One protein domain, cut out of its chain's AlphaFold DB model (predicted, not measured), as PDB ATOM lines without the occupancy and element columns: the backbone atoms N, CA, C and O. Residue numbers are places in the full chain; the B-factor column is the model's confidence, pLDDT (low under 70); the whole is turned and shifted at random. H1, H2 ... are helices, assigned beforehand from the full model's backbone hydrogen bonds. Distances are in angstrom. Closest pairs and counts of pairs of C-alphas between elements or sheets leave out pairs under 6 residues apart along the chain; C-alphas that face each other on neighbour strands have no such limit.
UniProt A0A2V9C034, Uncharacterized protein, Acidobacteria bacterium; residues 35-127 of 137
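This is residues 35 to 127 of the 137 residues of an uncharacterized protein of Acidobacteria bacterium (UniProt A0A2V9C034). Two long helices, H2 and H3, form a helical hairpin that spreads towards its open end, and the shorter helix H1 fits between them there, making a slim three-helix bundle. The bundle is up and down, each helix running against the one before it in the chain. The printed part has 93 residues with three named helices, in the order H1, H2, H3, and no named strand; the class is all helix. The whole is loose, with a radius of gyration of the C-alphas of 17.0 A, and is a rod spanning 55 by 24 by 16 A.

H1, residues 35 to 48, touches H3, residues 102 to 127, at a shallow tilt of 18 degrees, the same way; their closest C-alphas, of Asp 39 and Gly 117, are 3.8 A apart. H2, residues 63 to 93, touches H1 with residues 63 to 74 alone, at a shallow tilt of 20 degrees, opposite ways; the closest C-alphas, of Ala 36 and Lys 70, are 6.2 A apart. H1 and H2 are a helical hairpin. H2 and H3 are another, at a shallow tilt of 28 degrees, opposite ways. Residues 74 to 88 of H2 touch residues 102 to 109 of H3, and the closest C-alphas, of Lys 85 and Trp 102, are 4.9 A apart. Every O i to N i+4 pair is within hydrogen-bond range in H1; 25 of 27 are in H2 and 21 of 22 in H3.

H1 begins at C-alpha 35, (8.888, -83.533, 71.325), and measures 19.7 A from first to last C-alpha. H2 measures 44.3 A and ends at C-alpha 93, (40.362, -78.793, 70.830). H3 measures 39.4 A and ends at C-alpha 127, (-11.457, -92.722, 63.708).

The C-alphas farthest apart, of Glu 94 and Thr 127, are 55.8 A apart. The printed part has no cut. The link from H1 to H2, residues 49 to 62, is long; that from H2 to H3 is short. The model's mean pLDDT over the printed part is 87.6, with residues 125 to 127 under 70.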
ATOM      1  N   SER A  35       9.305 -82.331  72.051       95.69
ATOM      2  CA  SER A  35       8.888 -83.533  71.325       95.69
ATOM      3  C   SER A  35       8.239 -84.582  72.234       95.69
ATOM      4  O   SER A  35       7.219 -85.153  71.863       95.69
ATOM      5  N   ALA A  36       8.769 -84.799  73.441       95.00
ATOM      6  CA  ALA A  36       8.177 -85.712  74.416       95.00
ATOM      7  C   ALA A  36       6.798 -85.221  74.892       95.00
ATOM      8  O   ALA A  36       5.878 -86.023  75.029       95.00
ATOM      9  N   PHE A  37       6.627 -83.907  75.090       95.19
ATOM     10  CA  PHE A  37       5.321 -83.301  75.372       95.19
ATOM     11  C   PHE A  37       4.335 -83.551  74.231       95.19
ATOM     12  O   PHE A  37       3.207 -83.971  74.483       95.19
ATOM     13  N   TYR A  38       4.768 -83.323  72.991       94.25
ATOM     14  CA  TYR A  38       3.949 -83.550  71.805       94.25
ATOM     15  C   TYR A  38       3.505 -85.012  71.672       94.25
ATOM     16  O   TYR A  38       2.342 -85.275  71.376       94.25
ATOM     17  N   ASP A  39       4.402 -85.959  71.943       92.62
ATOM     18  CA  ASP A  39       4.095 -87.388  71.920       92.62
ATOM     19  C   ASP A  39       3.035 -87.780  72.958       92.62
ATOM     20  O   ASP A  39       2.029 -88.399  72.611       92.62
ATOM     21  N   VAL A  40       3.217 -87.355  74.216       93.06
ATOM     22  CA  VAL A  40       2.253 -87.622  75.297       93.06
ATOM     23  C   VAL A  40       0.890 -87.018  74.971       93.06
ATOM     24  O   VAL A  40      -0.129 -87.685  75.132       93.06
ATOM     25  N   GLU A  41       0.842 -85.779  74.481       93.50
ATOM     26  CA  GLU A  41      -0.431 -85.156  74.106       93.50
ATOM     27  C   GLU A  41      -1.094 -85.855  72.920       93.50
ATOM     28  O   GLU A  41      -2.305 -86.074  72.957       93.50
ATOM     29  N   GLY A  42      -0.323 -86.268  71.911       88.56
ATOM     30  CA  GLY A  42      -0.834 -87.061  70.795       88.56
ATOM     31  C   GLY A  42      -1.420 -88.396  71.256       88.56
ATOM     32  O   GLY A  42      -2.549 -88.734  70.894       88.56
ATOM     33  N   ALA A  43      -0.701 -89.130  72.110       88.81
ATOM     34  CA  ALA A  43      -1.162 -90.395  72.683       88.81
ATOM     35  C   ALA A  43      -2.441 -90.205  73.510       88.81
ATOM     36  O   ALA A  43      -3.444 -90.883  73.291       88.81
ATOM     37  N   GLN A  44      -2.443 -89.231  74.421       91.44
ATOM     38  CA  GLN A  44      -3.594 -88.937  75.273       91.44
ATOM     39  C   GLN A  44      -4.796 -88.433  74.489       91.44
ATOM     40  O   GLN A  44      -5.931 -88.676  74.894       91.44
ATOM     41  N   HIS A  45      -4.588 -87.701  73.398       88.88
ATOM     42  CA  HIS A  45      -5.678 -87.315  72.519       88.88
ATOM     43  C   HIS A  45      -6.301 -88.553  71.860       88.88
ATOM     44  O   HIS A  45      -7.509 -88.747  71.980       88.88
ATOM     45  N   CYS A  46      -5.479 -89.442  71.289       85.88
ATOM     46  CA  CYS A  46      -5.956 -90.675  70.658       85.88
ATOM     47  C   CYS A  46      -6.689 -91.610  71.642       85.88
ATOM     48  O   CYS A  46      -7.718 -92.200  71.310       85.88
ATOM     49  N   ILE A  47      -6.200 -91.715  72.882       87.38
ATOM     50  CA  ILE A  47      -6.846 -92.499  73.946       87.38
ATOM     51  C   ILE A  47      -8.187 -91.875  74.350       87.38
ATOM     52  O   ILE A  47      -9.183 -92.586  74.494       87.38
ATOM     53  N   ARG A  48      -8.249 -90.543  74.499       86.50
ATOM     54  CA  ARG A  48      -9.481 -89.828  74.879       86.50
ATOM     55  C   ARG A  48     -10.605 -90.021  73.863       86.50
ATOM     56  O   ARG A  48     -11.750 -90.190  74.274       86.50
ATOM     57  N   VAL A  49     -10.288 -90.057  72.568       85.50
ATOM     58  CA  VAL A  49     -11.272 -90.331  71.503       85.50
ATOM     59  C   VAL A  49     -11.533 -91.830  71.282       85.50
ATOM     60  O   VAL A  49     -12.218 -92.197  70.335       85.50
ATOM     61  N   ARG A  50     -10.993 -92.707  72.144       84.19
ATOM     62  CA  ARG A  50     -11.094 -94.179  72.057       84.19
ATOM     63  C   ARG A  50     -10.558 -94.778  70.749       84.19
ATOM     64  O   ARG A  50     -10.920 -95.893  70.391       84.19
ATOM     65  N   ALA A  51      -9.673 -94.058  70.068       81.12
ATOM     66  CA  ALA A  51      -9.058 -94.485  68.816       81.12
ATOM     67  C   ALA A  51      -7.803 -95.339  69.034       81.12
ATOM     68  O   ALA A  51      -7.481 -96.197  68.216       81.12
ATOM     69  N   CYS A  52      -7.108 -95.121  70.153       83.12
ATOM     70  CA  CYS A  52      -5.922 -95.874  70.548       83.12
ATOM     71  C   CYS A  52      -6.057 -96.402  71.980       83.12
ATOM     72  O   CYS A  52      -6.766 -95.835  72.812       83.12
ATOM     73  N   LYS A  53      -5.281 -97.441  72.294       84.88
ATOM     74  CA  LYS A  53      -5.019 -97.900  73.660       84.88
ATOM     75  C   LYS A  53      -3.511 -97.980  73.855       84.88
ATOM     76  O   LYS A  53      -2.834 -98.593  73.037       84.88
ATOM     77  N   GLU A  54      -2.989 -97.392  74.933       81.62
ATOM     78  CA  GLU A  54      -1.555 -97.500  75.229       81.62
ATOM     79  C   GLU A  54      -1.203 -98.965  75.516       81.62
ATOM     80  O   GLU A  54      -1.701 -99.548  76.482       81.62
ATOM     81  N   ALA A  55      -0.381 -99.570  74.658       82.50
ATOM     82  CA  ALA A  55       0.031-100.962  74.805       82.50
ATOM     83  C   ALA A  55       1.173-101.108  75.816       82.50
ATOM     84  O   ALA A  55       1.318-102.168  76.422       82.50
ATOM     85  N   ASN A  56       1.974-100.056  76.020       77.88
ATOM     86  CA  ASN A  56       3.107-100.118  76.928       77.88
ATOM     87  C   ASN A  56       2.637-100.029  78.396       77.88
ATOM     88  O   ASN A  56       2.195 -98.961  78.842       77.88
ATOM     89  N   PRO A  57       2.786-101.105  79.196       79.69
ATOM     90  CA  PRO A  57       2.347-101.107  80.589       79.69
ATOM     91  C   PRO A  57       3.144-100.122  81.456       79.69
ATOM     92  O   PRO A  57       2.643 -99.663  82.482       79.69
ATOM     93  N   ILE A  58       4.366 -99.755  81.056       84.88
ATOM     94  CA  ILE A  58       5.193 -98.778  81.775       84.88
ATOM     95  C   ILE A  58       4.594 -97.379  81.619       84.88
ATOM     96  O   ILE A  58       4.386 -96.701  82.625       84.88
ATOM     97  N   LEU A  59       4.257 -96.977  80.388       84.12
ATOM     98  CA  LEU A  59       3.632 -95.682  80.098       84.12
ATOM     99  C   LEU A  59       2.232 -95.584  80.715       84.12
ATOM    100  O   LEU A  59       1.895 -94.572  81.330       84.12
ATOM    101  N   GLY A  60       1.447 -96.661  80.612       84.25
ATOM    102  CA  GLY A  60       0.078 -96.723  81.114       84.25
ATOM    103  C   GLY A  60      -0.885 -95.772  80.393       84.25
ATOM    104  O   GLY A  60      -0.514 -95.030  79.490       84.25
ATOM    105  N   GLN A  61      -2.160 -95.793  80.789       86.44
ATOM    106  CA  GLN A  61      -3.216 -95.038  80.093       86.44
ATOM    107  C   GLN A  61      -3.346 -93.579  80.552       86.44
ATOM    108  O   GLN A  61      -3.968 -92.771  79.869       86.44
ATOM    109  N   THR A  62      -2.807 -93.226  81.722       88.75
ATOM    110  CA  THR A  62      -3.040 -91.911  82.331       88.75
ATOM    111  C   THR A  62      -1.982 -90.894  81.919       88.75
ATOM    112  O   THR A  62      -0.782 -91.171  81.938       88.75
ATOM    113  N   ARG A  63      -2.426 -89.666  81.635       91.12
ATOM    114  CA  ARG A  63      -1.562 -88.536  81.258       91.12
ATOM    115  C   ARG A  63      -0.398 -88.311  82.226       91.12
ATOM    116  O   ARG A  63       0.737 -88.155  81.793       91.12
ATOM    117  N   GLY A  64      -0.663 -88.336  83.534       91.69
ATOM    118  CA  GLY A  64       0.370 -88.118  84.555       91.69
ATOM    119  C   GLY A  64       1.480 -89.174  84.530       91.69
ATOM    120  O   GLY A  64       2.657 -88.829  84.618       91.69
ATOM    121  N   ARG A  65       1.126 -90.452  84.339       91.44
ATOM    122  CA  ARG A  65       2.105 -91.544  84.259       91.44
ATOM    123  C   ARG A  65       2.931 -91.462  82.979       91.44
ATOM    124  O   ARG A  65       4.152 -91.584  83.039       91.44
ATOM    125  N   GLN A  66       2.283 -91.170  81.850       92.12
ATOM    126  CA  GLN A  66       2.973 -90.993  80.574       92.12
ATOM    127  C   GLN A  66       3.980 -89.843  80.629       92.12
ATOM    128  O   GLN A  66       5.125 -90.028  80.216       92.12
ATOM    129  N   TYR A  67       3.606 -88.701  81.215       93.62
ATOM    130  CA  TYR A  67       4.542 -87.602  81.446       93.62
ATOM    131  C   TYR A  67       5.701 -87.999  82.350       93.62
ATOM    132  O   TYR A  67       6.850 -87.775  81.979       93.62
ATOM    133  N   GLY A  68       5.421 -88.612  83.503       93.06
ATOM    134  CA  GLY A  68       6.467 -89.023  84.441       93.06
ATOM    135  C   GLY A  68       7.516 -89.917  83.777       93.06
ATOM    136  O   GLY A  68       8.716 -89.668  83.896       93.06
ATOM    137  N   VAL A  69       7.071 -90.901  82.995       92.12
ATOM    138  CA  VAL A  69       7.969 -91.823  82.290       92.12
ATOM    139  C   VAL A  69       8.696 -91.133  81.131       92.12
ATOM    140  O   VAL A  69       9.921 -91.208  81.055       92.12
ATOM    141  N   LYS A  70       7.986 -90.440  80.230       92.25
ATOM    142  CA  LYS A  70       8.593 -89.823  79.035       92.25
ATOM    143  C   LYS A  70       9.573 -88.709  79.393       92.25
ATOM    144  O   LYS A  70      10.660 -88.647  78.814       92.25
ATOM    145  N   LEU A  71       9.238 -87.862  80.366       93.38
ATOM    146  CA  LEU A  71      10.141 -86.816  80.849       93.38
ATOM    147  C   LEU A  71      11.320 -87.410  81.628       93.38
ATOM    148  O   LEU A  71      12.443 -86.930  81.470       93.38
ATOM    149  N   GLY A  72      11.106 -88.490  82.387       93.25
ATOM    150  CA  GLY A  72      12.180 -89.234  83.047       93.25
ATOM    151  C   GLY A  72      13.191 -89.808  82.049       93.25
ATOM    152  O   GLY A  72      14.389 -89.555  82.166       93.25
ATOM    153  N   ILE A  73      12.710 -90.492  81.005       92.69
ATOM    154  CA  ILE A  73      13.556 -91.026  79.923       92.69
ATOM    155  C   ILE A  73      14.275 -89.894  79.182       92.69
ATOM    156  O   ILE A  73      15.466 -90.000  78.905       92.69
ATOM    157  N   THR A  74      13.581 -88.789  78.893       94.06
ATOM    158  CA  THR A  74      14.182 -87.631  78.211       94.06
ATOM    159  C   THR A  74      15.301 -87.014  79.051       94.06
ATOM    160  O   THR A  74      16.378 -86.740  78.527       94.06
ATOM    161  N   THR A  75      15.092 -86.873  80.363       94.44
ATOM    162  CA  THR A  75      16.127 -86.427  81.309       94.44
ATOM    163  C   THR A  75      17.322 -87.379  81.307       94.44
ATOM    164  O   THR A  75      18.464 -86.936  81.198       94.44
ATOM    165  N   ALA A  76      17.074 -88.690  81.375       93.88
ATOM    166  CA  ALA A  76      18.131 -89.697  81.345       93.88
ATOM    167  C   ALA A  76      18.928 -89.650  80.031       93.88
ATOM    168  O   ALA A  76      20.152 -89.758  80.054       93.88
ATOM    169  N   ALA A  77      18.262 -89.403  78.899       93.69
ATOM    170  CA  ALA A  77      18.894 -89.265  77.590       93.69
ATOM    171  C   ALA A  77      19.751 -87.993  77.450       93.69
ATOM    172  O   ALA A  77      20.673 -87.966  76.636       93.69
ATOM    173  N   LEU A  78      19.523 -86.950  78.256       93.56
ATOM    174  CA  LEU A  78      20.386 -85.761  78.251       93.56
ATOM    175  C   LEU A  78      21.788 -86.037  78.793       93.56
ATOM    176  O   LEU A  78      22.734 -85.360  78.391       93.56
ATOM    177  N   ILE A  79      21.940 -87.029  79.672       92.56
ATOM    178  CA  ILE A  79      23.232 -87.406  80.254       92.56
ATOM    179  C   ILE A  79      24.222 -87.844  79.157       92.56
ATOM    180  O   ILE A  79      25.270 -87.205  79.028       92.56
ATOM    181  N   PRO A  80      23.935 -88.863  78.321       92.19
ATOM    182  CA  PRO A  80      24.843 -89.240  77.243       92.19
ATOM    183  C   PRO A  80      25.021 -88.118  76.214       92.19
ATOM    184  O   PRO A  80      26.135 -87.927  75.739       92.19
ATOM    185  N   VAL A  81      23.993 -87.309  75.920       93.50
ATOM    186  CA  VAL A  81      24.124 -86.142  75.020       93.50
ATOM    187  C   VAL A  81      25.132 -85.124  75.567       93.50
ATOM    188  O   VAL A  81      25.957 -84.600  74.818       93.50
ATOM    189  N   TYR A  82      25.115 -84.867  76.877       94.44
ATOM    190  CA  TYR A  82      26.093 -84.007  77.543       94.44
ATOM    191  C   TYR A  82      27.514 -84.577  77.427       94.44
ATOM    192  O   TYR A  82      28.444 -83.845  77.078       94.44
ATOM    193  N   TYR A  83      27.692 -85.877  77.675       92.00
ATOM    194  CA  TYR A  83      29.001 -86.526  77.561       92.00
ATOM    195  C   TYR A  83      29.525 -86.533  76.125       92.00
ATOM    196  O   TYR A  83      30.683 -86.180  75.909       92.00
ATOM    197  N   LEU A  84      28.677 -86.844  75.143       92.19
ATOM    198  CA  LEU A  84      29.033 -86.785  73.726       92.19
ATOM    199  C   LEU A  84      29.440 -85.375  73.316       92.19
ATOM    200  O   LEU A  84      30.443 -85.200  72.635       92.19
ATOM    201  N   LYS A  85      28.723 -84.352  73.787       93.38
ATOM    202  CA  LYS A  85      29.100 -82.965  73.519       93.38
ATOM    203  C   LYS A  85      30.448 -82.611  74.132       93.38
ATOM    204  O   LYS A  85      31.246 -81.916  73.513       93.38
ATOM    205  N   ARG A  86      30.710 -83.073  75.354       92.00
ATOM    206  CA  ARG A  86      32.002 -82.861  76.004       92.00
ATOM    207  C   ARG A  86      33.136 -83.525  75.221       92.00
ATOM    208  O   ARG A  86      34.184 -82.906  75.088       92.00
ATOM    209  N   LEU A  87      32.924 -84.741  74.717       90.19
ATOM    210  CA  LEU A  87      33.891 -85.455  73.877       90.19
ATOM    211  C   LEU A  87      34.117 -84.735  72.546       90.19
ATOM    212  O   LEU A  87      35.259 -84.482  72.194       90.19
ATOM    213  N   ASP A  88      33.051 -84.294  71.879       89.94
ATOM    214  CA  ASP A  88      33.140 -83.502  70.646       89.94
ATOM    215  C   ASP A  88      33.947 -82.209  70.858       89.94
ATOM    216  O   ASP A  88      34.815 -81.862  70.062       89.94
ATOM    217  N   MET A  89      33.740 -81.506  71.976       90.25
ATOM    218  CA  MET A  89      34.551 -80.333  72.322       90.25
ATOM    219  C   MET A  89      36.029 -80.686  72.576       90.25
ATOM    220  O   MET A  89      36.900 -79.881  72.250       90.25
ATOM    221  N   GLN A  90      36.319 -81.861  73.152       89.31
ATOM    222  CA  GLN A  90      37.688 -82.354  73.364       89.31
ATOM    223  C   GLN A  90      38.376 -82.695  72.049       89.31
ATOM    224  O   GLN A  90      39.471 -82.196  71.811       89.31
ATOM    225  N   ASP A  91      37.707 -83.454  71.185       87.62
ATOM    226  CA  ASP A  91      38.220 -83.806  69.865       87.62
ATOM    227  C   ASP A  91      38.550 -82.536  69.068       87.62
ATOM    228  O   ASP A  91      39.670 -82.387  68.579       87.62
ATOM    229  N   ASN A  92      37.626 -81.567  69.037       86.25
ATOM    230  CA  ASN A  92      37.826 -80.298  68.337       86.25
ATOM    231  C   ASN A  92      39.014 -79.490  68.891       86.25
ATOM    232  O   ASN A  92      39.757 -78.887  68.119       86.25
ATOM    233  N   ALA A  93      39.220 -79.476  70.213       86.69
ATOM    234  CA  ALA A  93      40.362 -78.793  70.830       86.69
ATOM    235  C   ALA A  93      41.706 -79.468  70.515       86.69
ATOM    236  O   ALA A  93      42.740 -78.805  70.484       86.69
ATOM    237  N   GLU A  94      41.691 -80.773  70.258       86.25
ATOM    238  CA  GLU A  94      42.858 -81.570  69.876       86.25
ATOM    239  C   GLU A  94      43.058 -81.618  68.347       86.25
ATOM    240  O   GLU A  94      43.914 -82.354  67.857       86.25
ATOM    241  N   GLY A  95      42.275 -80.845  67.581       84.44
ATOM    242  CA  GLY A  95      42.333 -80.806  66.117       84.44
ATOM    243  C   GLY A  95      41.761 -82.053  65.434       84.44
ATOM    244  O   GLY A  95      41.958 -82.249  64.234       84.44
ATOM    245  N   ARG A  96      41.055 -82.906  66.179       83.88
ATOM    246  CA  ARG A  96      40.384 -84.105  65.671       83.88
ATOM    247  C   ARG A  96      38.946 -83.778  65.281       83.88
ATOM    248  O   ARG A  96      38.268 -82.992  65.936       83.88
ATOM    249  N   LYS A  97      38.453 -84.412  64.216       79.25
ATOM    250  CA  LYS A  97      37.023 -84.386  63.884       79.25
ATOM    251  C   LYS A  97      36.325 -85.497  64.652       79.25
ATOM    252  O   LYS A  97      36.723 -86.655  64.530       79.25
ATOM    253  N   SER A  98      35.281 -85.154  65.400       78.38
ATOM    254  CA  SER A  98      34.471 -86.174  66.055       78.38
ATOM    255  C   SER A  98      33.722 -86.994  64.994       78.38
ATOM    256  O   SER A  98      33.076 -86.408  64.121       78.38
ATOM    257  N   PRO A  99      33.791 -88.337  65.027       78.69
ATOM    258  CA  PRO A  99      33.120 -89.183  64.042       78.69
ATOM    259  C   PRO A  99      31.594 -89.154  64.189       78.69
ATOM    260  O   PRO A  99      30.882 -89.504  63.251       78.69
ATOM    261  N   PHE A 100      31.084 -88.738  65.354       78.44
ATOM    262  CA  PHE A 100      29.656 -88.696  65.631       78.44
ATOM    263  C   PHE A 100      29.275 -87.364  66.285       78.44
ATOM    264  O   PHE A 100      29.604 -87.138  67.453       78.44
ATOM    265  N   PRO A 101      28.575 -86.462  65.573       84.88
ATOM    266  CA  PRO A 101      28.205 -85.184  66.151       84.88
ATOM    267  C   PRO A 101      27.237 -85.397  67.316       84.88
ATOM    268  O   PRO A 101      26.214 -86.069  67.186       84.88
ATOM    269  N   TRP A 102      27.521 -84.776  68.460       87.31
ATOM    270  CA  TRP A 102      26.746 -84.965  69.694       87.31
ATOM    271  C   TRP A 102      25.242 -84.677  69.546       87.31
ATOM    272  O   TRP A 102      24.417 -85.271  70.241       87.31
ATOM    273  N   TRP A 103      24.870 -83.772  68.635       89.44
ATOM    274  CA  TRP A 103      23.477 -83.417  68.376       89.44
ATOM    275  C   TRP A 103      22.699 -84.527  67.658       89.44
ATOM    276  O   TRP A 103      21.474 -84.547  67.752       89.44
ATOM    277  N   ALA A 104      23.370 -85.471  66.985       89.19
ATOM    278  CA  ALA A 104      22.703 -86.581  66.303       89.19
ATOM    279  C   ALA A 104      21.969 -87.493  67.298       89.19
ATOM    280  O   ALA A 104      20.822 -87.866  67.065       89.19
ATOM    281  N   ALA A 105      22.578 -87.765  68.458       87.00
ATOM    282  CA  ALA A 105      21.931 -88.526  69.527       87.00
ATOM    283  C   ALA A 105      20.644 -87.837  70.019       87.00
ATOM    284  O   ALA A 105      19.614 -88.481  70.216       87.00
ATOM    285  N   ALA A 106      20.670 -86.509  70.153       90.00
ATOM    286  CA  ALA A 106      19.489 -85.747  70.542       90.00
ATOM    287  C   ALA A 106      18.397 -85.742  69.457       90.00
ATOM    288  O   ALA A 106      17.205 -85.788  69.777       90.00
ATOM    289  N   GLN A 107      18.781 -85.725  68.177       90.06
ATOM    290  CA  GLN A 107      17.833 -85.839  67.070       90.06
ATOM    291  C   GLN A 107      17.149 -87.203  67.021       90.06
ATOM    292  O   GLN A 107      15.961 -87.244  66.732       90.06
ATOM    293  N   MET A 108      17.838 -88.298  67.354       88.44
ATOM    294  CA  MET A 108      17.204 -89.623  67.413       88.44
ATOM    295  C   MET A 108      16.063 -89.656  68.438       88.44
ATOM    296  O   MET A 108      14.957 -90.100  68.126       88.44
ATOM    297  N   VAL A 109      16.296 -89.118  69.641       89.31
ATOM    298  CA  VAL A 109      15.266 -89.022  70.691       89.31
ATOM    299  C   VAL A 109      14.108 -88.129  70.242       89.31
ATOM    300  O   VAL A 109      12.946 -88.519  70.332       89.31
ATOM    301  N   THR A 110      14.435 -86.950  69.713       91.81
ATOM    302  CA  THR A 110      13.440 -85.974  69.247       91.81
ATOM    303  C   THR A 110      12.586 -86.551  68.118       91.81
ATOM    304  O   THR A 110      11.360 -86.500  68.170       91.81
ATOM    305  N   GLY A 111      13.228 -87.149  67.114       90.06
ATOM    306  CA  GLY A 111      12.573 -87.757  65.962       90.06
ATOM    307  C   GLY A 111      11.654 -88.903  66.364       90.06
ATOM    308  O   GLY A 111      10.524 -88.958  65.892       90.06
ATOM    309  N   THR A 112      12.087 -89.758  67.296       90.31
ATOM    310  CA  THR A 112      11.264 -90.870  67.790       90.31
ATOM    311  C   THR A 112       9.959 -90.361  68.403       90.31
ATOM    312  O   THR A 112       8.889 -90.810  68.004       90.31
ATOM    313  N   ASN A 113      10.031 -89.370  69.299       91.44
ATOM    314  CA  ASN A 113       8.844 -88.778  69.921       91.44
ATOM    315  C   ASN A 113       7.934 -88.068  68.898       91.44
ATOM    316  O   ASN A 113       6.711 -88.168  68.966       91.44
ATOM    317  N   LEU A 114       8.514 -87.352  67.926       92.06
ATOM    318  CA  LEU A 114       7.730 -86.690  66.878       92.06
ATOM    319  C   LEU A 114       6.990 -87.697  65.992       92.06
ATOM    320  O   LEU A 114       5.830 -87.463  65.643       92.06
ATOM    321  N   VAL A 115       7.637 -88.808  65.635       92.06
ATOM    322  CA  VAL A 115       7.031 -89.869  64.824       92.06
ATOM    323  C   VAL A 115       5.872 -90.510  65.576       92.06
ATOM    324  O   VAL A 115       4.765 -90.547  65.040       92.06
ATOM    325  N   THR A 116       6.078 -90.949  66.820       88.88
ATOM    326  CA  THR A 116       5.017 -91.597  67.606       88.88
ATOM    327  C   THR A 116       3.852 -90.647  67.876       88.88
ATOM    328  O   THR A 116       2.701 -91.006  67.625       88.88
ATOM    329  N   GLY A 117       4.133 -89.393  68.245       86.25
ATOM    330  CA  GLY A 117       3.101 -88.376  68.436       86.25
ATOM    331  C   GLY A 117       2.287 -88.132  67.166       86.25
ATOM    332  O   GLY A 117       1.060 -88.074  67.206       86.25
ATOM    333  N   THR A 118       2.953 -88.057  66.011       89.94
ATOM    334  CA  THR A 118       2.284 -87.863  64.715       89.94
ATOM    335  C   THR A 118       1.434 -89.066  64.321       89.94
ATOM    336  O   THR A 118       0.334 -88.881  63.802       89.94
ATOM    337  N   VAL A 119       1.903 -90.290  64.575       87.44
ATOM    338  CA  VAL A 119       1.128 -91.517  64.333       87.44
ATOM    339  C   VAL A 119      -0.142 -91.524  65.189       87.44
ATOM    340  O   VAL A 119      -1.229 -91.729  64.651       87.44
ATOM    341  N   ASN A 120      -0.042 -91.184  66.477       85.44
ATOM    342  CA  ASN A 120      -1.200 -91.087  67.374       85.44
ATOM    343  C   ASN A 120      -2.219 -90.031  66.900       85.44
ATOM    344  O   ASN A 120      -3.430 -90.276  66.863       85.44
ATOM    345  N   TRP A 121      -1.735 -88.868  66.451       82.94
ATOM    346  CA  TRP A 121      -2.585 -87.833  65.855       82.94
ATOM    347  C   TRP A 121      -3.264 -88.285  64.562       82.94
ATOM    348  O   TRP A 121      -4.441 -87.989  64.347       82.94
ATOM    349  N   ARG A 122      -2.551 -89.008  63.691       85.00
ATOM    350  CA  ARG A 122      -3.129 -89.544  62.450       85.00
ATOM    351  C   ARG A 122      -4.222 -90.565  62.740       85.00
ATOM    352  O   ARG A 122      -5.289 -90.453  62.145       85.00
ATOM    353  N   HIS A 123      -4.011 -91.487  63.679       81.00
ATOM    354  CA  HIS A 123      -5.042 -92.459  64.064       81.00
ATOM    355  C   HIS A 123      -6.328 -91.784  64.538       81.00
ATOM    356  O   HIS A 123      -7.408 -92.178  64.111       81.00
ATOM    357  N   THR A 124      -6.214 -90.695  65.301       75.62
ATOM    358  CA  THR A 124      -7.376 -89.902  65.733       75.62
ATOM    359  C   THR A 124      -8.190 -89.355  64.547       75.62
ATOM    360  O   THR A 124      -9.421 -89.348  64.574       75.62
ATOM    361  N   LYS A 125      -7.525 -88.903  63.474       66.00
ATOM    362  CA  LYS A 125      -8.209 -88.388  62.275       66.00
ATOM    363  C   LYS A 125      -8.925 -89.480  61.482       66.00
ATOM    364  O   LYS A 125      -9.934 -89.182  60.858       66.00
ATOM    365  N   HIS A 126      -8.422 -90.714  61.509       59.41
ATOM    366  CA  HIS A 126      -9.048 -91.841  60.812       59.41
ATOM    367  C   HIS A 126     -10.254 -92.422  61.562       59.41
ATOM    368  O   HIS A 126     -11.130 -92.999  60.932       59.41
ATOM    369  N   THR A 127     -10.332 -92.247  62.883       53.91
ATOM    370  CA  THR A 127     -11.457 -92.722  63.708       53.91
ATOM    371  C   THR A 127     -12.565 -91.693  63.902       53.91
ATOM    372  O   THR A 127     -13.685 -92.060  64.249       53.91
TER     373      THR A 127